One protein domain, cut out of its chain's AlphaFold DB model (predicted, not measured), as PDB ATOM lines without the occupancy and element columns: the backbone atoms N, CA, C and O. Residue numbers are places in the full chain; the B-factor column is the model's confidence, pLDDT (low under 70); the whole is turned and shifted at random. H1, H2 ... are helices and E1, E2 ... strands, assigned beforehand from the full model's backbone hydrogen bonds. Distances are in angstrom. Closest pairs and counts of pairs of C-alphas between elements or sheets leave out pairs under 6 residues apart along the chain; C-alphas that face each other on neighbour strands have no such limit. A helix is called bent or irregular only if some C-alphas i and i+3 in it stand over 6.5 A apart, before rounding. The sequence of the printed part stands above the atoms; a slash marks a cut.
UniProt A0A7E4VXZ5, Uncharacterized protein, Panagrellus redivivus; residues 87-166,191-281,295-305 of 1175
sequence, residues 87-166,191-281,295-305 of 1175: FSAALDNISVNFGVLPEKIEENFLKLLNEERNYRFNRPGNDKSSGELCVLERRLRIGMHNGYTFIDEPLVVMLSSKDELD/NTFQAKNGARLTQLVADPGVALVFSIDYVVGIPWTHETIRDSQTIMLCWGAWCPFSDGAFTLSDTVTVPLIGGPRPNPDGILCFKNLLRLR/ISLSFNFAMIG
ATOM      1  N   PHE A  87     213.061 224.104 132.732       79.88
ATOM      2  CA  PHE A  87     214.502 223.917 132.651       79.88
ATOM      3  C   PHE A  87     215.046 223.335 133.957       79.88
ATOM      4  O   PHE A  87     214.438 223.454 135.017       79.88
ATOM      5  N   SER A  88     216.232 222.733 133.905       81.62
ATOM      6  CA  SER A  88     216.965 222.368 135.118       81.62
ATOM      7  C   SER A  88     218.010 223.429 135.449       81.62
ATOM      8  O   SER A  88     218.681 223.938 134.553       81.62
ATOM      9  N   ALA A  89     218.189 223.735 136.730       81.75
ATOM     10  CA  ALA A  89     219.209 224.663 137.206       81.75
ATOM     11  C   ALA A  89     219.962 224.097 138.415       81.75
ATOM     12  O   ALA A  89     219.409 223.332 139.208       81.75
ATOM     13  N   ALA A  90     221.228 224.476 138.565       84.50
ATOM     14  CA  ALA A  90     222.041 224.193 139.742       84.50
ATOM     15  C   ALA A  90     222.386 225.487 140.484       84.50
ATOM     16  O   ALA A  90     222.724 226.498 139.868       84.50
ATOM     17  N   LEU A  91     222.306 225.431 141.811       87.81
ATOM     18  CA  LEU A  91     222.782 226.451 142.734       87.81
ATOM     19  C   LEU A  91     223.987 225.880 143.487       87.81
ATOM     20  O   LEU A  91     223.823 225.027 144.358       87.81
ATOM     21  N   ASP A  92     225.183 226.364 143.171       83.31
ATOM     22  CA  ASP A  92     226.438 225.965 143.811       83.31
ATOM     23  C   ASP A  92     226.952 227.058 144.760       83.31
ATOM     24  O   ASP A  92     226.531 228.210 144.698       83.31
ATOM     25  N   ASN A  93     227.874 226.711 145.663       83.50
ATOM     26  CA  ASN A  93     228.464 227.646 146.636       83.50
ATOM     27  C   ASN A  93     227.441 228.423 147.488       83.50
ATOM     28  O   ASN A  93     227.658 229.586 147.825       83.50
ATOM     29  N   ILE A  94     226.342 227.768 147.874       89.12
ATOM     30  CA  ILE A  94     225.300 228.365 148.713       89.12
ATOM     31  C   ILE A  94     225.877 228.701 150.095       89.12
ATOM     32  O   ILE A  94     226.268 227.812 150.860       89.12
ATOM     33  N   SER A  95     225.909 229.989 150.419       86.50
ATOM     34  CA  SER A  95     226.443 230.529 151.667       86.50
ATOM     35  C   SER A  95     225.515 231.595 152.244       86.50
ATOM     36  O   SER A  95     225.012 232.450 151.525       86.50
ATOM     37  N   VAL A  96     225.264 231.545 153.549       86.69
ATOM     38  CA  VAL A  96     224.460 232.529 154.278       86.69
ATOM     39  C   VAL A  96     225.372 233.313 155.205       86.69
ATOM     40  O   VAL A  96     225.989 232.747 156.108       86.69
ATOM     41  N   ASN A  97     225.430 234.623 155.006       81.75
ATOM     42  CA  ASN A  97     226.166 235.545 155.855       81.75
ATOM     43  C   ASN A  97     225.206 236.253 156.820       81.75
ATOM     44  O   ASN A  97     224.252 236.896 156.383       81.75
ATOM     45  N   PHE A  98     225.478 236.154 158.123       73.56
ATOM     46  CA  PHE A  98     224.685 236.777 159.194       73.56
ATOM     47  C   PHE A  98     225.275 238.119 159.690       73.56
ATOM     48  O   PHE A  98     224.749 238.740 160.620       73.56
ATOM     49  N   GLY A  99     226.355 238.599 159.062       69.69
ATOM     50  CA  GLY A  99     226.944 239.919 159.284       69.69
ATOM     51  C   GLY A  99     228.009 239.932 160.380       69.69
ATOM     52  O   GLY A  99     229.184 239.702 160.103       69.69
ATOM     53  N   VAL A 100     227.601 240.234 161.615       55.41
ATOM     54  CA  VAL A 100     228.484 240.325 162.791       55.41
ATOM     55  C   VAL A 100     228.064 239.261 163.800       55.41
ATOM     56  O   VAL A 100     226.939 239.309 164.292       55.41
ATOM     57  N   LEU A 101     228.983 238.343 164.116       62.31
ATOM     58  CA  LEU A 101     228.893 237.351 165.196       62.31
ATOM     59  C   LEU A 101     227.549 236.583 165.229       62.31
ATOM     60  O   LEU A 101     226.717 236.849 166.102       62.31
ATOM     61  N   PRO A 102     227.332 235.604 164.323       65.31
ATOM     62  CA  PRO A 102     226.124 234.766 164.297       65.31
ATOM     63  C   PRO A 102     225.819 234.095 165.642       65.31
ATOM     64  O   PRO A 102     224.653 233.965 166.005       65.31
ATOM     65  N   GLU A 103     226.850 233.749 166.416       65.38
ATOM     66  CA  GLU A 103     226.721 233.153 167.752       65.38
ATOM     67  C   GLU A 103     225.855 234.012 168.687       65.38
ATOM     68  O   GLU A 103     224.941 233.499 169.326       65.38
ATOM     69  N   LYS A 104     226.038 235.340 168.689       67.25
ATOM     70  CA  LYS A 104     225.235 236.254 169.521       67.25
ATOM     71  C   LYS A 104     223.774 236.321 169.077       67.25
ATOM     72  O   LYS A 104     222.887 236.566 169.894       67.25
ATOM     73  N   ILE A 105     223.510 236.156 167.780       72.00
ATOM     74  CA  ILE A 105     222.144 236.140 167.244       72.00
ATOM     75  C   ILE A 105     221.442 234.862 167.701       72.00
ATOM     76  O   ILE A 105     220.315 234.940 168.186       72.00
ATOM     77  N   GLU A 106     222.111 233.712 167.602       79.19
ATOM     78  CA  GLU A 106     221.565 232.430 168.049       79.19
ATOM     79  C   GLU A 106     221.391 232.364 169.569       79.19
ATOM     80  O   GLU A 106     220.345 231.917 170.033       79.19
ATOM     81  N   GLU A 107     222.346 232.871 170.353       76.75
ATOM     82  CA  GLU A 107     222.237 232.959 171.816       76.75
ATOM     83  C   GLU A 107     221.026 233.790 172.245       76.75
ATOM     84  O   GLU A 107     220.218 233.347 173.062       76.75
ATOM     85  N   ASN A 108     220.855 234.982 171.671       75.06
ATOM     86  CA  ASN A 108     219.716 235.830 172.006       75.06
ATOM     87  C   ASN A 108     218.387 235.254 171.489       75.06
ATOM     88  O   ASN A 108     217.360 235.384 172.156       75.06
ATOM     89  N   PHE A 109     218.395 234.602 170.324       82.25
ATOM     90  CA  PHE A 109     217.245 233.871 169.789       82.25
ATOM     91  C   PHE A 109     216.805 232.752 170.741       82.25
ATOM     92  O   PHE A 109     215.640 232.705 171.136       82.25
ATOM     93  N   LEU A 110     217.740 231.905 171.184       85.25
ATOM     94  CA  LEU A 110     217.474 230.837 172.148       85.25
ATOM     95  C   LEU A 110     217.054 231.395 173.512       85.25
ATOM     96  O   LEU A 110     216.173 230.825 174.151       85.25
ATOM     97  N   LYS A 111     217.629 232.522 173.952       82.81
ATOM     98  CA  LYS A 111     217.236 233.199 175.195       82.81
ATOM     99  C   LYS A 111     215.773 233.638 175.159       82.81
ATOM    100  O   LYS A 111     215.024 233.282 176.060       82.81
ATOM    101  N   LEU A 112     215.350 234.340 174.108       82.69
ATOM    102  CA  LEU A 112     213.964 234.798 173.955       82.69
ATOM    103  C   LEU A 112     212.976 233.629 173.867       82.69
ATOM    104  O   LEU A 112     211.894 233.692 174.445       82.69
ATOM    105  N   LEU A 113     213.352 232.540 173.188       84.69
ATOM    106  CA  LEU A 113     212.524 231.334 173.129       84.69
ATOM    107  C   LEU A 113     212.446 230.604 174.468       84.69
ATOM    108  O   LEU A 113     211.380 230.115 174.829       84.69
ATOM    109  N   ASN A 114     213.546 230.547 175.222       84.31
ATOM    110  CA  ASN A 114     213.541 230.005 176.578       84.31
ATOM    111  C   ASN A 114     212.708 230.882 177.526       84.31
ATOM    112  O   ASN A 114     211.972 230.333 178.338       84.31
ATOM    113  N   GLU A 115     212.751 232.212 177.401       82.50
ATOM    114  CA  GLU A 115     211.896 233.138 178.158       82.50
ATOM    115  C   GLU A 115     210.409 232.942 177.825       82.50
ATOM    116  O   GLU A 115     209.593 232.830 178.737       82.50
ATOM    117  N   GLU A 116     210.048 232.837 176.540       81.25
ATOM    118  CA  GLU A 116     208.671 232.556 176.113       81.25
ATOM    119  C   GLU A 116     208.203 231.183 176.611       81.25
ATOM    120  O   GLU A 116     207.097 231.041 177.137       81.25
ATOM    121  N   ARG A 117     209.060 230.164 176.495       79.88
ATOM    122  CA  ARG A 117     208.800 228.817 177.011       79.88
ATOM    123  C   ARG A 117     208.599 228.840 178.528       79.88
ATOM    124  O   ARG A 117     207.616 228.291 179.015       79.88
ATOM    125  N   ASN A 118     209.475 229.516 179.268       78.12
ATOM    126  CA  ASN A 118     209.365 229.678 180.717       78.12
ATOM    127  C   ASN A 118     208.089 230.443 181.099       78.12
ATOM    128  O   ASN A 118     207.394 230.015 182.015       78.12
ATOM    129  N   TYR A 119     207.707 231.483 180.351       77.69
ATOM    130  CA  TYR A 119     206.437 232.188 180.536       77.69
ATOM    131  C   TYR A 119     205.226 231.265 180.339       77.69
ATOM    132  O   TYR A 119     204.338 231.243 181.189       77.69
ATOM    133  N   ARG A 120     205.207 230.437 179.281       73.69
ATOM    134  CA  ARG A 120     204.146 229.427 179.067       73.69
ATOM    135  C   ARG A 120     204.045 228.431 180.226       73.69
ATOM    136  O   ARG A 120     202.955 227.949 180.515       73.69
ATOM    137  N   PHE A 121     205.158 228.152 180.899       72.00
ATOM    138  CA  PHE A 121     205.218 227.295 182.083       72.00
ATOM    139  C   PHE A 121     205.120 228.056 183.422       72.00
ATOM    140  O   PHE A 121     205.332 227.446 184.467       72.00
ATOM    141  N   ASN A 122     204.788 229.357 183.419       69.69
ATOM    142  CA  ASN A 122     204.731 230.226 184.607       69.69
ATOM    143  C   ASN A 122     206.023 230.229 185.456       69.69
ATOM    144  O   ASN A 122     205.980 230.318 186.684       69.69
ATOM    145  N   ARG A 123     207.184 230.137 184.804       74.50
ATOM    146  CA  ARG A 123     208.521 230.188 185.412       74.50
ATOM    147  C   ARG A 123     209.177 231.553 185.179       74.50
ATOM    148  O   ARG A 123     208.893 232.197 184.168       74.50
ATOM    149  N   PRO A 124     210.077 232.009 186.070       71.44
ATOM    150  CA  PRO A 124     210.861 233.213 185.812       71.44
ATOM    151  C   PRO A 124     211.744 233.018 184.568       71.44
ATOM    152  O   PRO A 124     212.289 231.938 184.356       71.44
ATOM    153  N   GLY A 125     211.907 234.062 183.746       64.75
ATOM    154  CA  GLY A 125     212.565 233.968 182.429       64.75
ATOM    155  C   GLY A 125     213.988 233.391 182.447       64.75
ATOM    156  O   GLY A 125     214.393 232.744 181.487       64.75
ATOM    157  N   ASN A 126     214.699 233.524 183.572       66.44
ATOM    158  CA  ASN A 126     216.056 233.001 183.775       66.44
ATOM    159  C   ASN A 126     216.109 231.586 184.395       66.44
ATOM    160  O   ASN A 126     217.192 231.133 184.766       66.44
ATOM    161  N   ASP A 127     214.978 230.893 184.561       69.50
ATOM    162  CA  ASP A 127     214.948 229.542 185.134       69.50
ATOM    163  C   ASP A 127     215.559 228.514 184.165       69.50
ATOM    164  O   ASP A 127     215.022 228.253 183.086       69.50
ATOM    165  N   LYS A 128     216.689 227.917 184.569       65.81
ATOM    166  CA  LYS A 128     217.418 226.884 183.812       65.81
ATOM    167  C   LYS A 128     217.037 225.451 184.204       65.81
ATOM    168  O   LYS A 128     217.550 224.505 183.609       65.81
ATOM    169  N   SER A 129     216.150 225.260 185.186       62.22
ATOM    170  CA  SER A 129     215.768 223.921 185.672       62.22
ATOM    171  C   SER A 129     215.048 223.071 184.613       62.22
ATOM    172  O   SER A 129     215.104 221.844 184.660       62.22
ATOM    173  N   SER A 130     214.433 223.721 183.616       61.03
ATOM    174  CA  SER A 130     213.675 223.112 182.509       61.03
ATOM    175  C   SER A 130     214.527 222.607 181.326       61.03
ATOM    176  O   SER A 130     213.953 222.186 180.313       61.03
ATOM    177  N   GLY A 131     215.865 222.681 181.415       69.50
ATOM    178  CA  GLY A 131     216.804 222.444 180.308       69.50
ATOM    179  C   GLY A 131     216.824 223.591 179.286       69.50
ATOM    180  O   GLY A 131     215.784 224.181 178.992       69.50
ATOM    181  N   GLU A 132     218.002 223.918 178.746       75.62
ATOM    182  CA  GLU A 132     218.164 224.990 177.752       75.62
ATOM    183  C   GLU A 132     217.888 224.466 176.333       75.62
ATOM    184  O   GLU A 132     218.423 223.430 175.928       75.62
ATOM    185  N   LEU A 133     217.052 225.186 175.571       83.25
ATOM    186  CA  LEU A 133     216.896 224.953 174.131       83.25
ATOM    187  C   LEU A 133     218.241 225.122 173.413       83.25
ATOM    188  O   LEU A 133     218.956 226.091 173.662       83.25
ATOM    189  N   CYS A 134     218.542 224.229 172.470       82.31
ATOM    190  CA  CYS A 134     219.652 224.372 171.535       82.31
ATOM    191  C   CYS A 134     219.175 224.262 170.080       82.31
ATOM    192  O   CYS A 134     218.121 223.690 169.790       82.31
ATOM    193  N   VAL A 135     219.951 224.830 169.154       83.62
ATOM    194  CA  VAL A 135     219.729 224.653 167.712       83.62
ATOM    195  C   VAL A 135     220.201 223.252 167.326       83.62
ATOM    196  O   VAL A 135     221.383 222.934 167.441       83.62
ATOM    197  N   LEU A 136     219.269 222.413 166.882       82.31
ATOM    198  CA  LEU A 136     219.518 221.037 166.458       82.31
ATOM    199  C   LEU A 136     219.896 220.976 164.980       82.31
ATOM    200  O   LEU A 136     220.817 220.256 164.604       82.31
ATOM    201  N   GLU A 137     219.187 221.736 164.143       83.88
ATOM    202  CA  GLU A 137     219.411 221.777 162.699       83.88
ATOM    203  C   GLU A 137     219.160 223.181 162.142       83.88
ATOM    204  O   GLU A 137     218.220 223.866 162.551       83.88
ATOM    205  N   ARG A 138     219.978 223.578 161.162       88.00
ATOM    206  CA  ARG A 138     219.816 224.806 160.373       88.00
ATOM    207  C   ARG A 138     219.450 224.404 158.949       88.00
ATOM    208  O   ARG A 138     220.243 223.746 158.273       88.00
ATOM    209  N   ARG A 139     218.243 224.745 158.508       90.62
ATOM    210  CA  ARG A 139     217.680 224.320 157.221       90.62
ATOM    211  C   ARG A 139     217.447 225.540 156.330       90.62
ATOM    212  O   ARG A 139     216.824 226.502 156.760       90.62
ATOM    213  N   LEU A 140     217.928 225.488 155.094       91.38
ATOM    214  CA  LEU A 140     217.586 226.416 154.018       91.38
ATOM    215  C   LEU A 140     216.553 225.740 153.115       91.38
ATOM    216  O   LEU A 140     216.861 224.717 152.506       91.38
ATOM    217  N   ARG A 141     215.348 226.296 153.015       91.06
ATOM    218  CA  ARG A 141     214.340 225.876 152.038       91.06
ATOM    219  C   ARG A 141     214.435 226.740 150.789       91.06
ATOM    220  O   ARG A 141     214.579 227.955 150.897       91.06
ATOM    221  N   ILE A 142     214.365 226.109 149.624       91.19
ATOM    222  CA  ILE A 142     214.453 226.735 148.303       91.19
ATOM    223  C   ILE A 142     213.236 226.279 147.503       91.19
ATOM    224  O   ILE A 142     213.170 225.124 147.090       91.19
ATOM    225  N   GLY A 143     212.260 227.159 147.312       89.31
ATOM    226  CA  GLY A 143     211.021 226.857 146.595       89.31
ATOM    227  C   GLY A 143     210.805 227.791 145.416       89.31
ATOM    228  O   GLY A 143     211.235 228.941 145.439       89.31
ATOM    229  N   MET A 144     210.118 227.311 144.385       88.56
ATOM    230  CA  MET A 144     209.677 228.143 143.268       88.56
ATOM    231  C   MET A 144     208.250 228.616 143.500       88.56
ATOM    232  O   MET A 144     207.364 227.788 143.687       88.56
ATOM    233  N   HIS A 145     208.023 229.924 143.458       89.12
ATOM    234  CA  HIS A 145     206.732 230.530 143.761       89.12
ATOM    235  C   HIS A 145     206.282 231.436 142.616       89.12
ATOM    236  O   HIS A 145     207.030 232.315 142.191       89.12
ATOM    237  N   ASN A 146     205.051 231.254 142.137       86.50
ATOM    238  CA  ASN A 146     204.492 232.028 141.017       86.50
ATOM    239  C   ASN A 146     203.666 233.253 141.452       86.50
ATOM    240  O   ASN A 146     202.897 233.806 140.675       86.50
ATOM    241  N   GLY A 147     203.759 233.628 142.727       81.62
ATOM    242  CA  GLY A 147     202.961 234.698 143.335       81.62
ATOM    243  C   GLY A 147     201.657 234.213 143.974       81.62
ATOM    244  O   GLY A 147     201.193 234.855 144.911       81.62
ATOM    245  N   TYR A 148     201.140 233.048 143.571       81.94
ATOM    246  CA  TYR A 148     199.927 232.449 144.135       81.94
ATOM    247  C   TYR A 148     200.204 231.216 145.003       81.94
ATOM    248  O   TYR A 148     199.597 231.056 146.059       81.94
ATOM    249  N   THR A 149     201.091 230.328 144.554       86.56
ATOM    250  CA  THR A 149     201.465 229.098 145.261       86.56
ATOM    251  C   THR A 149     202.890 228.679 144.901       86.56
ATOM    252  O   THR A 149     203.484 229.154 143.925       86.56
ATOM    253  N   PHE A 150     203.450 227.756 145.681       87.56
ATOM    254  CA  PHE A 150     204.637 227.026 145.257       87.56
ATOM    255  C   PHE A 150     204.274 226.068 144.118       87.56
ATOM    256  O   PHE A 150     203.299 225.325 144.237       87.56
ATOM    257  N   ILE A 151     205.044 226.115 143.027       84.81
ATOM    258  CA  ILE A 151     204.846 225.262 141.840       84.81
ATOM    259  C   ILE A 151     205.235 223.808 142.158       84.81
ATOM    260  O   ILE A 151     204.584 222.876 141.691       84.81
ATOM    261  N   ASP A 152     206.273 223.628 142.979       80.88
ATOM    262  CA  ASP A 152     206.797 222.333 143.430       80.88
ATOM    263  C   ASP A 152     207.177 222.400 144.922       80.88
ATOM    264  O   ASP A 152     207.316 223.491 145.491       80.88
ATOM    265  N   GLU A 153     207.343 221.243 145.566       80.50
ATOM    266  CA  GLU A 153     207.712 221.149 146.979       80.50
ATOM    267  C   GLU A 153     209.087 221.812 147.227       80.50
ATOM    268  O   GLU A 153     210.077 221.442 146.586       80.50
ATOM    269  N   PRO A 154     209.199 222.786 148.155       87.44
ATOM    270  CA  PRO A 154     210.464 223.468 148.411       87.44
ATOM    271  C   PRO A 154     211.583 222.508 148.840       87.44
ATOM    272  O   PRO A 154     211.470 221.775 149.823       87.44
ATOM    273  N   LEU A 155     212.720 222.575 148.151       86.50
ATOM    274  CA  LEU A 155     213.904 221.776 148.444       86.50
ATOM    275  C   LEU A 155     214.535 222.203 149.774       86.50
ATOM    276  O   LEU A 155     214.845 223.376 149.964       86.50
ATOM    277  N   VAL A 156     214.812 221.248 150.664       87.94
ATOM    278  CA  VAL A 156     215.453 221.509 151.964       87.94
ATOM    279  C   VAL A 156     216.942 221.147 151.933       87.94
ATOM    280  O   VAL A 156     217.311 220.000 151.685       87.94
ATOM    281  N   VAL A 157     217.804 222.113 152.248       86.69
ATOM    282  CA  VAL A 157     219.267 221.982 152.300       86.69
ATOM    283  C   VAL A 157     219.761 222.247 153.725       86.69
ATOM    284  O   VAL A 157     219.346 223.215 154.355       86.69
ATOM    285  N   MET A 158     220.657 221.411 154.260       85.00
ATOM    286  CA  MET A 158     221.237 221.647 155.592       85.00
ATOM    287  C   MET A 158     222.432 222.605 155.530       85.00
ATOM    288  O   MET A 158     223.314 222.449 154.681       85.00
ATOM    289  N   LEU A 159     222.483 223.547 156.471       84.50
ATOM    290  CA  LEU A 159     223.565 224.516 156.636       84.50
ATOM    291  C   LEU A 159     224.475 224.125 157.813       84.50
ATOM    292  O   LEU A 159     223.990 223.784 158.893       84.50
ATOM    293  N   SER A 160     225.790 224.221 157.619       81.19
ATOM    294  CA  SER A 160     226.818 223.986 158.651       81.19
ATOM    295  C   SER A 160     227.832 225.132 158.691       81.19
ATOM    296  O   SER A 160     227.954 225.877 157.716       81.19
ATOM    297  N   SER A 161     228.555 225.303 159.804       74.12
ATOM    298  CA  SER A 161     229.623 226.317 159.877       74.12
ATOM    299  C   SER A 161     230.791 225.937 158.958       74.12
ATOM    300  O   SER A 161     231.066 224.752 158.742       74.12
ATOM    301  N   LYS A 162     231.497 226.937 158.417       64.00
ATOM    302  CA  LYS A 162     232.667 226.719 157.557       64.00
ATOM    303  C   LYS A 162     233.775 225.935 158.277       64.00
ATOM    304  O   LYS A 162     234.384 225.050 157.683       64.00
ATOM    305  N   ASP A 163     233.943 226.168 159.578       61.25
ATOM    306  CA  ASP A 163     234.937 225.474 160.408       61.25
ATOM    307  C   ASP A 163     234.599 223.981 160.610       61.25
ATOM    308  O   ASP A 163     235.488 223.125 160.657       61.25
ATOM    309  N   GLU A 164     233.308 223.632 160.671       62.84
ATOM    310  CA  GLU A 164     232.857 222.234 160.749       62.84
ATOM    311  C   GLU A 164     233.123 221.484 159.435       62.84
ATOM    312  O   GLU A 164     233.519 220.314 159.468       62.84
ATOM    313  N   LEU A 165     232.966 222.166 158.296       60.22
ATOM    314  CA  LEU A 165     233.237 221.640 156.953       60.22
ATOM    315  C   LEU A 165     234.741 221.414 156.710       60.22
ATOM    316  O   LEU A 165     235.118 220.347 156.220       60.22
ATOM    317  N   ASP A 166     235.597 222.358 157.116       52.34
ATOM    318  CA  ASP A 166     237.057 222.287 156.929       52.34
ATOM    319  C   ASP A 166     237.741 221.281 157.881       52.34
ATOM    320  O   ASP A 166     238.796 220.725 157.565       52.34
ATOM    321  N   ASN A 191     231.674 234.135 160.188       63.66
ATOM    322  CA  ASN A 191     230.350 234.781 160.156       63.66
ATOM    323  C   ASN A 191     229.396 234.165 159.103       63.66
ATOM    324  O   ASN A 191     228.398 234.784 158.722       63.66
ATOM    325  N   THR A 192     229.713 232.980 158.570       71.88
ATOM    326  CA  THR A 192     229.060 232.414 157.379       71.88
ATOM    327  C   THR A 192     228.733 230.935 157.564       71.88
ATOM    328  O   THR A 192     229.620 230.133 157.847       71.88
ATOM    329  N   PHE A 193     227.474 230.561 157.329       83.69
ATOM    330  CA  PHE A 193     227.061 229.160 157.220       83.69
ATOM    331  C   PHE A 193     227.030 228.741 155.753       83.69
ATOM    332  O   PHE A 193     226.568 229.498 154.902       83.69
ATOM    333  N   GLN A 194     227.499 227.537 155.443       83.25
ATOM    334  CA  GLN A 194     227.606 227.046 154.072       83.25
ATOM    335  C   GLN A 194     226.875 225.710 153.914       83.25
ATOM    336  O   GLN A 194     226.909 224.853 154.801       83.25
ATOM    337  N   ALA A 195     226.204 225.533 152.776       83.56
ATOM    338  CA  ALA A 195     225.650 224.242 152.398       83.56
ATOM    339  C   ALA A 195     226.767 223.318 151.894       83.56
ATOM    340  O   ALA A 195     227.623 223.728 151.111       83.56
ATOM    341  N   LYS A 196     226.736 222.048 152.306       70.69
ATOM    342  CA  LYS A 196     227.741 221.054 151.889       70.69
ATOM    343  C   LYS A 196     227.633 220.669 150.409       70.69
ATOM    344  O   LYS A 196     228.645 220.394 149.773       70.69
ATOM    345  N   ASN A 197     226.409 220.626 149.888       76.00
ATOM    346  CA  ASN A 197     226.105 220.268 148.506       76.00
ATOM    347  C   ASN A 197     225.335 221.419 147.849       76.00
ATOM    348  O   ASN A 197     224.533 222.074 148.518       76.00
ATOM    349  N   GLY A 198     225.543 221.621 146.546       76.38
ATOM    350  CA  GLY A 198     224.689 222.492 145.742       76.38
ATOM    351  C   GLY A 198     223.258 221.955 145.633       76.38
ATOM    352  O   GLY A 198     223.011 220.754 145.791       76.38
ATOM    353  N   ALA A 199     222.309 222.846 145.372       84.00
ATOM    354  CA  ALA A 199     220.908 222.512 145.138       84.00
ATOM    355  C   ALA A 199     220.642 222.348 143.638       84.00
ATOM    356  O   ALA A 199     221.131 223.133 142.832       84.00
ATOM    357  N   ARG A 200     219.851 221.345 143.249       83.75
ATOM    358  CA  ARG A 200     219.392 221.173 141.863       83.75
ATOM    359  C   ARG A 200     217.888 221.377 141.798       83.75
ATOM    360  O   ARG A 200     217.156 220.701 142.512       83.75
ATOM    361  N   LEU A 201     217.460 222.286 140.936       83.00
ATOM    362  CA  LEU A 201     216.064 222.579 140.636       83.00
ATOM    363  C   LEU A 201     215.722 221.907 139.308       83.00
ATOM    364  O   LEU A 201     216.392 222.155 138.307       83.00
ATOM    365  N   THR A 202     214.728 221.024 139.301       74.88
ATOM    366  CA  THR A 202     214.414 220.170 138.142       74.88
ATOM    367  C   THR A 202     213.339 220.738 137.218       74.88
ATOM    368  O   THR A 202     213.307 220.348 136.055       74.88
ATOM    369  N   GLN A 203     212.489 221.644 137.710       73.75
ATOM    370  CA  GLN A 203     211.318 222.170 136.996       73.75
ATOM    371  C   GLN A 203     211.276 223.707 136.990       73.75
ATOM    372  O   GLN A 203     210.251 224.303 137.292       73.75
ATOM    373  N   LEU A 204     212.394 224.369 136.677       79.88
ATOM    374  CA  LEU A 204     212.476 225.829 136.650       79.88
ATOM    375  C   LEU A 204     211.708 226.417 135.456       79.88
ATOM    376  O   LEU A 204     212.077 226.170 134.314       79.88
ATOM    377  N   VAL A 205     210.682 227.225 135.718       82.75
ATOM    378  CA  VAL A 205     209.830 227.846 134.696       82.75
ATOM    379  C   VAL A 205     210.392 229.216 134.322       82.75
ATOM    380  O   VAL A 205     210.605 230.049 135.204       82.75
ATOM    381  N   ALA A 206     210.643 229.445 133.031       78.50
ATOM    382  CA  ALA A 206     211.201 230.702 132.530       78.50
ATOM    383  C   ALA A 206     210.130 231.792 132.364       78.50
ATOM    384  O   ALA A 206     209.730 232.111 131.249       78.50
ATOM    385  N   ASP A 207     209.685 232.366 133.482       80.94
ATOM    386  CA  ASP A 207     208.681 233.435 133.525       80.94
ATOM    387  C   ASP A 207     209.148 234.572 134.469       80.94
ATOM    388  O   ASP A 207     209.589 234.282 135.588       80.94
ATOM    389  N   PRO A 208     209.072 235.859 134.064       79.94
ATOM    390  CA  PRO A 208     209.464 236.998 134.903       79.94
ATOM    391  C   PRO A 208     208.704 237.115 136.235       79.94
ATOM    392  O   PRO A 208     209.232 237.683 137.192       79.94
ATOM    393  N   GLY A 209     207.474 236.601 136.306       80.50
ATOM    394  CA  GLY A 209     206.625 236.585 137.498       80.50
ATOM    395  C   GLY A 209     206.881 235.407 138.444       80.50
ATOM    396  O   GLY A 209     206.250 235.333 139.499       80.50
ATOM    397  N   VAL A 210     207.801 234.492 138.107       85.88
ATOM    398  CA  VAL A 210     208.188 233.362 138.967       85.88
ATOM    399  C   VAL A 210     209.462 233.693 139.746       85.88
ATOM    400  O   VAL A 210     210.498 234.051 139.186       85.88
ATOM    401  N   ALA A 211     209.394 233.522 141.067       88.62
ATOM    402  CA  ALA A 211     210.489 233.794 141.988       88.62
ATOM    403  C   ALA A 211     211.015 232.513 142.648       88.62
ATOM    404  O   ALA A 211     210.253 231.632 143.046       88.62
ATOM    405  N   LEU A 212     212.330 232.442 142.845       89.31
ATOM    406  CA  LEU A 212     212.965 231.531 143.790       89.31
ATOM    407  C   LEU A 212     212.897 232.133 145.189       89.31
ATOM    408  O   LEU A 212     213.516 233.158 145.469       89.31
ATOM    409  N   VAL A 213     212.136 231.489 146.062       91.44
ATOM    410  CA  VAL A 213     211.948 231.861 147.461       91.44
ATOM    411  C   VAL A 213     212.885 231.028 148.326       91.44
ATOM    412  O   VAL A 213     212.894 229.799 148.264       91.44
ATOM    413  N   PHE A 214     213.650 231.711 149.164       92.12
ATOM    414  CA  PHE A 214     214.586 231.140 150.117       92.12
ATOM    415  C   PHE A 214     214.086 231.415 151.530       92.12
ATOM    416  O   PHE A 214     213.848 232.572 151.868       92.12
ATOM    417  N   SER A 215     213.969 230.399 152.381       91.50
ATOM    418  CA  SER A 215     213.654 230.588 153.803       91.50
ATOM    419  C   SER A 215     214.609 229.814 154.700       91.50
ATOM    420  O   SER A 215     215.047 228.712 154.374       91.50
ATOM    421  N   ILE A 216     214.989 230.424 155.821       89.94
ATOM    422  CA  ILE A 216     215.876 229.817 156.815       89.94
ATOM    423  C   ILE A 216     215.041 229.395 158.012       89.94
ATOM    424  O   ILE A 216     214.486 230.239 158.716       89.94
ATOM    425  N   ASP A 217     215.029 228.093 158.272       90.38
ATOM    426  CA  ASP A 217     214.326 227.480 159.386       90.38
ATOM    427  C   ASP A 217     215.307 226.851 160.369       90.38
ATOM    428  O   ASP A 217     216.210 226.094 159.998       90.38
ATOM    429  N   TYR A 218     215.101 227.135 161.647       89.50
ATOM    430  CA  TYR A 218     215.852 226.533 162.737       89.50
ATOM    431  C   TYR A 218     214.984 225.487 163.415       89.50
ATOM    432  O   TYR A 218     213.878 225.789 163.863       89.50
ATOM    433  N   VAL A 219     215.494 224.261 163.516       87.00
ATOM    434  CA  VAL A 219     214.908 223.240 164.385       87.00
ATOM    435  C   VAL A 219     215.581 223.377 165.737       87.00
ATOM    436  O   VAL A 219     216.772 223.097 165.870       87.00
ATOM    437  N   VAL A 220     214.833 223.836 166.731       88.50
ATOM    438  CA  VAL A 220     215.286 223.953 168.118       88.50
ATOM    439  C   VAL A 220     214.700 222.830 168.951       88.50
ATOM    440  O   VAL A 220     213.623 222.325 168.646       88.50
ATOM    441  N   GLY A 221     215.394 222.430 170.006       83.81
ATOM    442  CA  GLY A 221     214.874 221.469 170.969       83.81
ATOM    443  C   GLY A 221     215.850 221.241 172.108       83.81
ATOM    444  O   GLY A 221     216.912 221.857 172.170       83.81
ATOM    445  N   ILE A 222     215.473 220.371 173.033       82.81
ATOM    446  CA  ILE A 222     216.227 220.127 174.259       82.81
ATOM    447  C   ILE A 222     216.803 218.725 174.184       82.81
ATOM    448  O   ILE A 222     216.039 217.756 174.117       82.81
ATOM    449  N   PRO A 223     218.132 218.581 174.207       71.00
ATOM    450  CA  PRO A 223     218.752 217.276 174.260       71.00
ATOM    451  C   PRO A 223     218.460 216.650 175.631       71.00
ATOM    452  O   PRO A 223     218.864 217.165 176.671       71.00
ATOM    453  N   TRP A 224     217.729 215.540 175.631       67.50
ATOM    454  CA  TRP A 224     217.487 214.685 176.792       67.50
ATOM    455  C   TRP A 224     218.477 213.505 176.779       67.50
ATOM    456  O   TRP A 224     219.229 213.312 175.819       67.50
ATOM    457  N   THR A 225     218.547 212.736 177.871       49.88
ATOM    458  CA  THR A 225     219.521 211.643 178.037       49.88
ATOM    459  C   THR A 225     219.567 210.707 176.817       49.88
ATOM    460  O   THR A 225     218.536 210.342 176.254       49.88
ATOM    461  N   HIS A 226     220.793 210.363 176.396       45.50
ATOM    462  CA  HIS A 226     221.136 209.457 175.288       45.50
ATOM    463  C   HIS A 226     220.187 209.500 174.067       45.50
ATOM    464  O   HIS A 226     219.377 208.605 173.856       45.50
ATOM    465  N   GLU A 227     220.377 210.518 173.218       52.12
ATOM    466  CA  GLU A 227     219.816 210.653 171.853       52.12
ATOM    467  C   GLU A 227     218.320 210.989 171.722       52.12
ATOM    468  O   GLU A 227     217.803 211.029 170.606       52.12
ATOM    469  N   THR A 228     217.622 211.298 172.817       54.03
ATOM    470  CA  THR A 228     216.226 211.759 172.754       54.03
ATOM    471  C   THR A 228     216.144 213.287 172.785       54.03
ATOM    472  O   THR A 228     216.871 213.938 173.528       54.03
ATOM    473  N   ILE A 229     215.274 213.877 171.963       71.38
ATOM    474  CA  ILE A 229     215.034 215.328 171.914       71.38
ATOM    475  C   ILE A 229     213.649 215.596 172.508       71.38
ATOM    476  O   ILE A 229     212.673 214.967 172.100       71.38
ATOM    477  N   ARG A 230     213.558 216.519 173.468       67.25
ATOM    478  CA  ARG A 230     212.294 217.037 174.016       67.25
ATOM    479  C   ARG A 230     212.016 218.436 173.478       67.25
ATOM    480  O   ARG A 230     212.945 219.147 173.114       67.25
ATOM    481  N   ASP A 231     210.742 218.817 173.443       70.25
ATOM    482  CA  ASP A 231     210.285 220.161 173.065       70.25
ATOM    483  C   ASP A 231     210.858 220.654 171.718       70.25
ATOM    484  O   ASP A 231     211.323 221.787 171.607       70.25
ATOM    485  N   SER A 232     210.860 219.789 170.692       82.25
ATOM    486  CA  SER A 232     211.350 220.157 169.359       82.25
ATOM    487  C   SER A 232     210.359 221.049 168.608       82.25
ATOM    488  O   SER A 232     209.189 220.689 168.471       82.25
ATOM    489  N   GLN A 233     210.839 222.152 168.046       84.12
ATOM    490  CA  GLN A 233     210.051 223.123 167.291       84.12
ATOM    491  C   GLN A 233     210.847 223.623 166.080       84.12
ATOM    492  O   GLN A 233     212.050 223.848 166.178       84.12
ATOM    493  N   THR A 234     210.169 223.851 164.953       87.12
ATOM    494  CA  THR A 234     210.747 224.522 163.777       87.12
ATOM    495  C   THR A 234     210.328 225.989 163.762       87.12
ATOM    496  O   THR A 234     209.150 226.293 163.948       87.12
ATOM    497  N   ILE A 235     211.276 226.901 163.554       87.75
ATOM    498  CA  ILE A 235     211.047 228.351 163.572       87.75
ATOM    499  C   ILE A 235     211.682 228.981 162.339       87.75
ATOM    500  O   ILE A 235     212.888 228.851 162.140       87.75
ATOM    501  N   MET A 236     210.885 229.708 161.554       88.00
ATOM    502  CA  MET A 236     211.389 230.491 160.427       88.00
ATOM    503  C   MET A 236     212.054 231.774 160.935       88.00
ATOM    504  O   MET A 236     211.423 232.618 161.579       88.00
ATOM    505  N   LEU A 237     213.337 231.931 160.630       84.12
ATOM    506  CA  LEU A 237     214.149 233.054 161.080       84.12
ATOM    507  C   LEU A 237     214.026 234.249 160.122       84.12
ATOM    508  O   LEU A 237     213.732 235.368 160.545       84.12
ATOM    509  N   CYS A 238     214.216 234.004 158.827       85.31
ATOM    510  CA  CYS A 238     214.110 234.996 157.761       85.31
ATOM    511  C   CYS A 238     213.858 234.321 156.407       85.31
ATOM    512  O   CYS A 238     214.061 233.117 156.250       85.31
ATOM    513  N   TRP A 239     213.425 235.110 155.427       90.69
ATOM    514  CA  TRP A 239     213.183 234.655 154.064       90.69
ATOM    515  C   TRP A 239     213.536 235.746 153.046       90.69
ATOM    516  O   TRP A 239     213.647 236.920 153.392       90.69
ATOM    517  N   GLY A 240     213.718 235.373 151.787       88.06
ATOM    518  CA  GLY A 240     213.932 236.295 150.677       88.06
ATOM    519  C   GLY A 240     213.512 235.661 149.361       88.06
ATOM    520  O   GLY A 240     213.276 234.458 149.296       88.06
ATOM    521  N   ALA A 241     213.401 236.468 148.314       89.56
ATOM    522  CA  ALA A 241     213.016 236.001 146.991       89.56
ATOM    523  C   ALA A 241     213.938 236.599 145.926       89.56
ATOM    524  O   ALA A 241     214.402 237.732 146.062       89.56
ATOM    525  N   TRP A 242     214.198 235.832 144.873       88.62
ATOM    526  CA  TRP A 242     214.970 236.247 143.709       88.62
ATOM    527  C   TRP A 242     214.265 235.787 142.442       88.62
ATOM    528  O   TRP A 242     213.920 234.616 142.329       88.62
ATOM    529  N   CYS A 243     214.062 236.688 141.489       85.88
ATOM    530  CA  CYS A 243     213.433 236.373 140.212       85.88
ATOM    531  C   CYS A 243     214.530 236.165 139.151       85.88
ATOM    532  O   CYS A 243     215.092 237.149 138.667       85.88
ATOM    533  N   PRO A 244     214.871 234.915 138.784       78.31
ATOM    534  CA  PRO A 244     215.955 234.640 137.837       78.31
ATOM    535  C   PRO A 244     215.711 235.199 136.427       78.31
ATOM    536  O   PRO A 244     216.667 235.416 135.688       78.31
ATOM    537  N   PHE A 245     214.450 235.440 136.054       77.94
ATOM    538  CA  PHE A 245     214.049 235.856 134.705       77.94
ATOM    539  C   PHE A 245     213.535 237.305 134.624       77.94
ATOM    540  O   PHE A 245     213.105 237.738 133.557       77.94
ATOM    541  N   SER A 246     213.595 238.076 135.718       68.44
ATOM    542  CA  SER A 246     213.264 239.510 135.714       68.44
ATOM    543  C   SER A 246     214.500 240.357 135.381       68.44
ATOM    544  O   SER A 246     215.554 240.145 135.979       68.44
ATOM    545  N   ASP A 247     214.379 241.315 134.458       52.19
ATOM    546  CA  ASP A 247     215.413 242.307 134.095       52.19
ATOM    547  C   ASP A 247     216.815 241.746 133.785       52.19
ATOM    548  O   ASP A 247     217.831 242.407 133.990       52.19
ATOM    549  N   GLY A 248     216.868 240.522 133.243       52.62
ATOM    550  CA  GLY A 248     218.005 239.975 132.487       52.62
ATOM    551  C   GLY A 248     219.358 239.905 133.208       52.62
ATOM    552  O   GLY A 248     220.374 239.676 132.552       52.62
ATOM    553  N   ALA A 249     219.398 240.114 134.524       49.03
ATOM    554  CA  ALA A 249     220.614 240.358 135.298       49.03
ATOM    555  C   ALA A 249     221.405 239.073 135.622       49.03
ATOM    556  O   ALA A 249     221.713 238.794 136.781       49.03
ATOM    557  N   PHE A 250     221.731 238.281 134.594       55.50
ATOM    558  CA  PHE A 250     222.520 237.059 134.731       55.50
ATOM    559  C   PHE A 250     223.578 236.914 133.623       55.50
ATOM    560  O   PHE A 250     223.292 236.537 132.487       55.50
ATOM    561  N   THR A 251     224.835 237.167 133.982       54.41
ATOM    562  CA  THR A 251     226.033 236.670 133.292       54.41
ATOM    563  C   THR A 251     226.474 235.375 133.984       54.41
ATOM    564  O   THR A 251     226.501 235.297 135.208       54.41
ATOM    565  N   LEU A 252     226.846 234.345 133.211       52.97
ATOM    566  CA  LEU A 252     227.220 232.992 133.683       52.97
ATOM    567  C   LEU A 252     228.377 232.930 134.714       52.97
ATOM    568  O   LEU A 252     228.731 231.842 135.163       52.97
ATOM    569  N   SER A 253     228.986 234.063 135.074       51.47
ATOM    570  CA  SER A 253     230.155 234.176 135.954       51.47
ATOM    571  C   SER A 253     229.903 234.846 137.309       51.47
ATOM    572  O   SER A 253     230.827 234.870 138.122       51.47
ATOM    573  N   ASP A 254     228.706 235.376 137.573       63.59
ATOM    574  CA  ASP A 254     228.494 236.263 138.722       63.59
ATOM    575  C   ASP A 254     227.772 235.554 139.885       63.59
ATOM    576  O   ASP A 254     226.777 234.848 139.712       63.59
ATOM    577  N   THR A 255     228.290 235.730 141.106       79.06
ATOM    578  CA  THR A 255     227.667 235.221 142.337       79.06
ATOM    579  C   THR A 255     226.425 236.049 142.669       79.06
ATOM    580  O   THR A 255     226.520 237.236 142.986       79.06
ATOM    581  N   VAL A 256     225.256 235.412 142.656       84.12
ATOM    582  CA  VAL A 256     223.975 236.028 143.014       84.12
ATOM    583  C   VAL A 256     223.925 236.220 144.524       84.12
ATOM    584  O   VAL A 256     224.209 235.292 145.279       84.12
ATOM    585  N   THR A 257     223.553 237.419 144.978       84.06
ATOM    586  CA  THR A 257     223.357 237.713 146.404       84.06
ATOM    587  C   THR A 257     221.932 238.188 146.658       84.06
ATOM    588  O   THR A 257     221.511 239.218 146.140       84.06
ATOM    589  N   VAL A 258     221.198 237.437 147.478       86.00
ATOM    590  CA  VAL A 258     219.791 237.658 147.816       86.00
ATOM    591  C   VAL A 258     219.682 238.144 149.260       86.00
ATOM    592  O   VAL A 258     220.199 237.497 150.178       86.00
ATOM    593  N   PRO A 259     219.003 239.269 149.501       83.56
ATOM    594  CA  PRO A 259     218.775 239.750 150.851       83.56
ATOM    595  C   PRO A 259     217.679 238.960 151.569       83.56
ATOM    596  O   PRO A 259     216.590 238.775 151.028       83.56
ATOM    597  N   LEU A 260     217.938 238.540 152.808       84.44
ATOM    598  CA  LEU A 260     216.954 237.854 153.643       84.44
ATOM    599  C   LEU A 260     216.392 238.800 154.710       84.44
ATOM    600  O   LEU A 260     217.124 239.538 155.372       84.44
ATOM    601  N   ILE A 261     215.075 238.764 154.886       77.94
ATOM    602  CA  ILE A 261     214.302 239.660 155.745       77.94
ATOM    603  C   ILE A 261     213.515 238.816 156.757       77.94
ATOM    604  O   ILE A 261     212.900 237.813 156.407       77.94
ATOM    605  N   GLY A 262     213.545 239.210 158.032       74.38
ATOM    606  CA  GLY A 262     212.700 238.635 159.089       74.38
ATOM    607  C   GLY A 262     211.688 239.645 159.639       74.38
ATOM    608  O   GLY A 262     211.523 240.740 159.096       74.38
ATOM    609  N   GLY A 263     211.034 239.308 160.753       67.25
ATOM    610  CA  GLY A 263     210.018 240.160 161.381       67.25
ATOM    611  C   GLY A 263     208.578 239.890 160.910       67.25
ATOM    612  O   GLY A 263     208.334 238.938 160.176       67.25
ATOM    613  N   PRO A 264     207.597 240.716 161.320       66.88
ATOM    614  CA  PRO A 264     206.163 240.467 161.113       66.88
ATOM    615  C   PRO A 264     205.681 240.801 159.685       66.88
ATOM    616  O   PRO A 264     204.589 241.332 159.505       66.88
ATOM    617  N   ARG A 265     206.514 240.568 158.666       66.31
ATOM    618  CA  ARG A 265     206.164 240.823 157.261       66.31
ATOM    619  C   ARG A 265     205.445 239.607 156.666       66.31
ATOM    620  O   ARG A 265     205.797 238.484 157.031       66.31
ATOM    621  N   PRO A 266     204.485 239.808 155.745       73.31
ATOM    622  CA  PRO A 266     203.883 238.700 155.012       73.31
ATOM    623  C   PRO A 266     204.968 237.961 154.223       73.31
ATOM    624  O   PRO A 266     205.858 238.598 153.658       73.31
ATOM    625  N   ASN A 267     204.907 236.633 154.204       83.50
ATOM    626  CA  ASN A 267     205.792 235.781 153.414       83.50
ATOM    627  C   ASN A 267     204.986 234.712 152.663       83.50
ATOM    628  O   ASN A 267     203.826 234.491 153.017       83.50
ATOM    629  N   PRO A 268     205.587 234.049 151.658       81.06
ATOM    630  CA  PRO A 268     204.888 233.084 150.807       81.06
ATOM    631  C   PRO A 268     204.285 231.883 151.551       81.06
ATOM    632  O   PRO A 268     203.289 231.337 151.098       81.06
ATOM    633  N   ASP A 269     204.831 231.502 152.712       78.00
ATOM    634  CA  ASP A 269     204.291 230.407 153.532       78.00
ATOM    635  C   ASP A 269     203.120 230.851 154.438       78.00
ATOM    636  O   ASP A 269     202.468 230.016 155.060       78.00
ATOM    637  N   GLY A 270     202.867 232.159 154.588       79.19
ATOM    638  CA  GLY A 270     201.864 232.695 155.520       79.19
ATOM    639  C   GLY A 270     202.183 232.460 157.009       79.19
ATOM    640  O   GLY A 270     201.319 232.651 157.865       79.19
ATOM    641  N   ILE A 271     203.412 232.047 157.340       79.06
ATOM    642  CA  ILE A 271     203.863 231.722 158.706       79.06
ATOM    643  C   ILE A 271     204.532 232.948 159.334       79.06
ATOM    644  O   ILE A 271     205.216 233.697 158.659       79.06
ATOM    645  N   LEU A 272     204.408 233.186 160.639       78.00
ATOM    646  CA  LEU A 272     205.119 234.306 161.270       78.00
ATOM    647  C   LEU A 272     206.636 234.045 161.337       78.00
ATOM    648  O   LEU A 272     207.068 233.067 161.947       78.00
ATOM    649  N   CYS A 273     207.455 234.940 160.770       79.38
ATOM    650  CA  CYS A 273     208.904 234.922 160.996       79.38
ATOM    651  C   CYS A 273     209.244 235.443 162.398       79.38
ATOM    652  O   CYS A 273     208.520 236.261 162.978       79.38
ATOM    653  N   PHE A 274     210.399 235.038 162.925       77.75
ATOM    654  CA  PHE A 274     210.887 235.510 164.218       77.75
ATOM    655  C   PHE A 274     210.953 237.054 164.283       77.75
ATOM    656  O   PHE A 274     211.620 237.718 163.485       77.75
ATOM    657  N   LYS A 275     210.230 237.636 165.254       58.00
ATOM    658  CA  LYS A 275     209.906 239.075 165.333       58.00
ATOM    659  C   LYS A 275     211.106 239.979 165.655       58.00
ATOM    660  O   LYS A 275     211.021 241.186 165.445       58.00
ATOM    661  N   ASN A 276     212.212 239.429 166.164       56.16
ATOM    662  CA  ASN A 276     213.198 240.211 166.917       56.16
ATOM    663  C   ASN A 276     214.566 240.421 166.247       56.16
ATOM    664  O   ASN A 276     215.506 240.818 166.921       56.16
ATOM    665  N   LEU A 277     214.714 240.223 164.931       55.81
ATOM    666  CA  LEU A 277     216.010 240.476 164.271       55.81
ATOM    667  C   LEU A 277     216.430 241.962 164.268       55.81
ATOM    668  O   LEU A 277     217.616 242.261 164.154       55.81
ATOM    669  N   LEU A 278     215.474 242.887 164.427       45.72
ATOM    670  CA  LEU A 278     215.690 244.337 164.322       45.72
ATOM    671  C   LEU A 278     216.042 245.034 165.655       45.72
ATOM    672  O   LEU A 278     216.755 246.029 165.615       45.72
ATOM    673  N   ARG A 279     215.598 244.529 166.824       46.38
ATOM    674  CA  ARG A 279     215.956 245.098 168.153       46.38
ATOM    675  C   ARG A 279     217.161 244.436 168.820       46.38
ATOM    676  O   ARG A 279     217.667 244.957 169.806       46.38
ATOM    677  N   LEU A 280     217.682 243.337 168.269       50.03
ATOM    678  CA  LEU A 280     218.902 242.665 168.754       50.03
ATOM    679  C   LEU A 280     220.166 243.550 168.746       50.03
ATOM    680  O   LEU A 280     221.231 243.087 169.145       50.03
ATOM    681  N   ARG A 281     220.075 244.796 168.264       50.09
ATOM    682  CA  ARG A 281     221.207 245.705 168.063       50.09
ATOM    683  C   ARG A 281     220.966 247.136 168.563       50.09
ATOM    684  O   ARG A 281     221.659 248.038 168.114       50.09
ATOM    685  N   ILE A 295     221.385 240.280 156.625       77.12
ATOM    686  CA  ILE A 295     221.566 238.837 156.358       77.12
ATOM    687  C   ILE A 295     221.462 238.629 154.848       77.12
ATOM    688  O   ILE A 295     220.449 238.988 154.245       77.12
ATOM    689  N   SER A 296     222.497 238.059 154.237       83.25
ATOM    690  CA  SER A 296     222.565 237.862 152.788       83.25
ATOM    691  C   SER A 296     222.880 236.413 152.442       83.25
ATOM    692  O   SER A 296     223.819 235.826 152.982       83.25
ATOM    693  N   LEU A 297     222.112 235.855 151.516       88.94
ATOM    694  CA  LEU A 297     222.365 234.563 150.897       88.94
ATOM    695  C   LEU A 297     223.156 234.786 149.606       88.94
ATOM    696  O   LEU A 297     222.699 235.537 148.755       88.94
ATOM    697  N   SER A 298     224.294 234.124 149.431       88.38
ATOM    698  CA  SER A 298     225.094 234.175 148.205       88.38
ATOM    699  C   SER A 298     225.232 232.781 147.594       88.38
ATOM    700  O   SER A 298     225.543 231.827 148.309       88.38
ATOM    701  N   PHE A 299     225.006 232.652 146.286       89.69
ATOM    702  CA  PHE A 299     225.144 231.398 145.537       89.69
ATOM    703  C   PHE A 299     225.521 231.658 144.074       89.69
ATOM    704  O   PHE A 299     225.277 232.729 143.526       89.69
ATOM    705  N   ASN A 300     226.089 230.649 143.428       86.56
ATOM    706  CA  ASN A 300     226.312 230.624 141.990       86.56
ATOM    707  C   ASN A 300     225.139 229.899 141.336       86.56
ATOM    708  O   ASN A 300     224.813 228.786 141.739       86.56
ATOM    709  N   PHE A 301     224.511 230.510 140.340       84.56
ATOM    710  CA  PHE A 301     223.398 229.917 139.605       84.56
ATOM    711  C   PHE A 301     223.874 229.478 138.221       84.56
ATOM    712  O   PHE A 301     224.631 230.205 137.591       84.56
ATOM    713  N   ALA A 302     223.459 228.308 137.740       81.06
ATOM    714  CA  ALA A 302     223.757 227.854 136.385       81.06
ATOM    715  C   ALA A 302     222.589 227.054 135.798       81.06
ATOM    716  O   ALA A 302     222.078 226.126 136.427       81.06
ATOM    717  N   MET A 303     222.197 227.382 134.566       76.00
ATOM    718  CA  MET A 303     221.197 226.626 133.810       76.00
ATOM    719  C   MET A 303     221.836 225.373 133.206       76.00
ATOM    720  O   MET A 303     222.868 225.449 132.540       76.00
ATOM    721  N   ILE A 304     221.217 224.214 133.417       74.31
ATOM    722  CA  ILE A 304     221.648 222.934 132.856       74.31
ATOM    723  C   ILE A 304     220.835 222.703 131.579       74.31
ATOM    724  O   ILE A 304     219.658 222.347 131.631       74.31
ATOM    725  N   GLY A 305     221.460 222.940 130.425       54.47
ATOM    726  CA  GLY A 305     220.823 222.751 129.124       54.47
ATOM    727  C   GLY A 305     220.513 221.280 128.835       54.47
ATOM    728  O   GLY A 305     221.368 220.405 128.995       54.47
TER     729      GLY A 305
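What this domain is: This is residues 87 to 166, 191 to 281 and 295 to 305 of the 1175 residues of an uncharacterized protein of Panagrellus redivivus (UniProt A0A7E4VXZ5). Nine strands curl into a small, irregular barrel, nearly closed: E1, E4, E3, E2, E6, E7, E8 and E9 follow one another round it, and E5 lies beside E1. The long hairpin of E6 and E7 runs on past one end, where H1 lies across E6. The printed part has 182 residues, in the order E1, H1, E2, E3, H2, E4, E5, E6, E7, E8, E9, and the class is mixed, helices and strands. The sheet is branched, its neighbour pairs antiparallel. The whole is compact, with a radius of gyration of the C-alphas of 17.9 A and spans of 56 by 38 by 32 A.

Where its parts are: In the sheet, E1 is residues 87 to 97, 28.5 A long, from C-alpha 87 at (214.502, 223.917, 132.651), and bends by 57 degrees at residue 93. E2 is residues 134 to 145, 31.2 A; E3 is 155 to 161, E4 is 192 to 195 and E5 is 199 to 205. E6, residues 211 to 224, is 40.3 A long; E7, residues 228 to 242, is 38.0 A long and bends by 73 degrees at residue 231. E8 is residues 255 to 260, and E9, residues 295 to 304, is 28.4 A long and ends with C-alpha 304 at (221.648, 222.934, 132.856). H1 is residues 102 to 120, 27.0 A, from C-alpha 102 at (226.124, 234.766, 164.297); H2 is residues 162 to 166.

How they stand to each other: The sheet is strongly twisted. E1 has E4 and E5 on one side, with N 96 and O 193 at 2.8 A and N 89 and O 201 at 2.9 A, and E9 on the other side, with N 92 and O 300 at 2.8 A. E3 has E4 on one side, N 194 and O 160 at 2.9 A, and E2 on the other side, N 140 and O 157 at 2.8 A; E2 and E3 are a hairpin. E6 is antiparallel to E2, at 160 degrees with N 139 and O 217 at 2.9 A, and to E7, its hairpin partner, at 163 degrees with N 214 and O 240 at 2.8 A. E8 is antiparallel to E9, N 258 and O 297 at 2.7 A. The closest C-alphas of the edge strands E7 and E8, Gly 240 and Leu 260, are 4.5 A apart. H1 is on the sheet at a height of 9.6 A, over E6 and across the strands at 64 degrees on the local plane. H2 only grazes the sheet with residues 162 to 165. In H1 and H2 every O i to N i+4 pair is within hydrogen-bond range.

The domain as a whole: The two farthest C-alphas, Pro 124 and Gly 305, are 58.5 A apart. Residues 167 to 190 and 282 to 294 are not printed; the gaps between C-alphas are 14.5 A and 13.6 A. The links H1 to E2 and E7 to E8 are long. The mean pLDDT of the printed part is 76.7, with 46 residues under 70, among them 246 to 254 and 275 to 281.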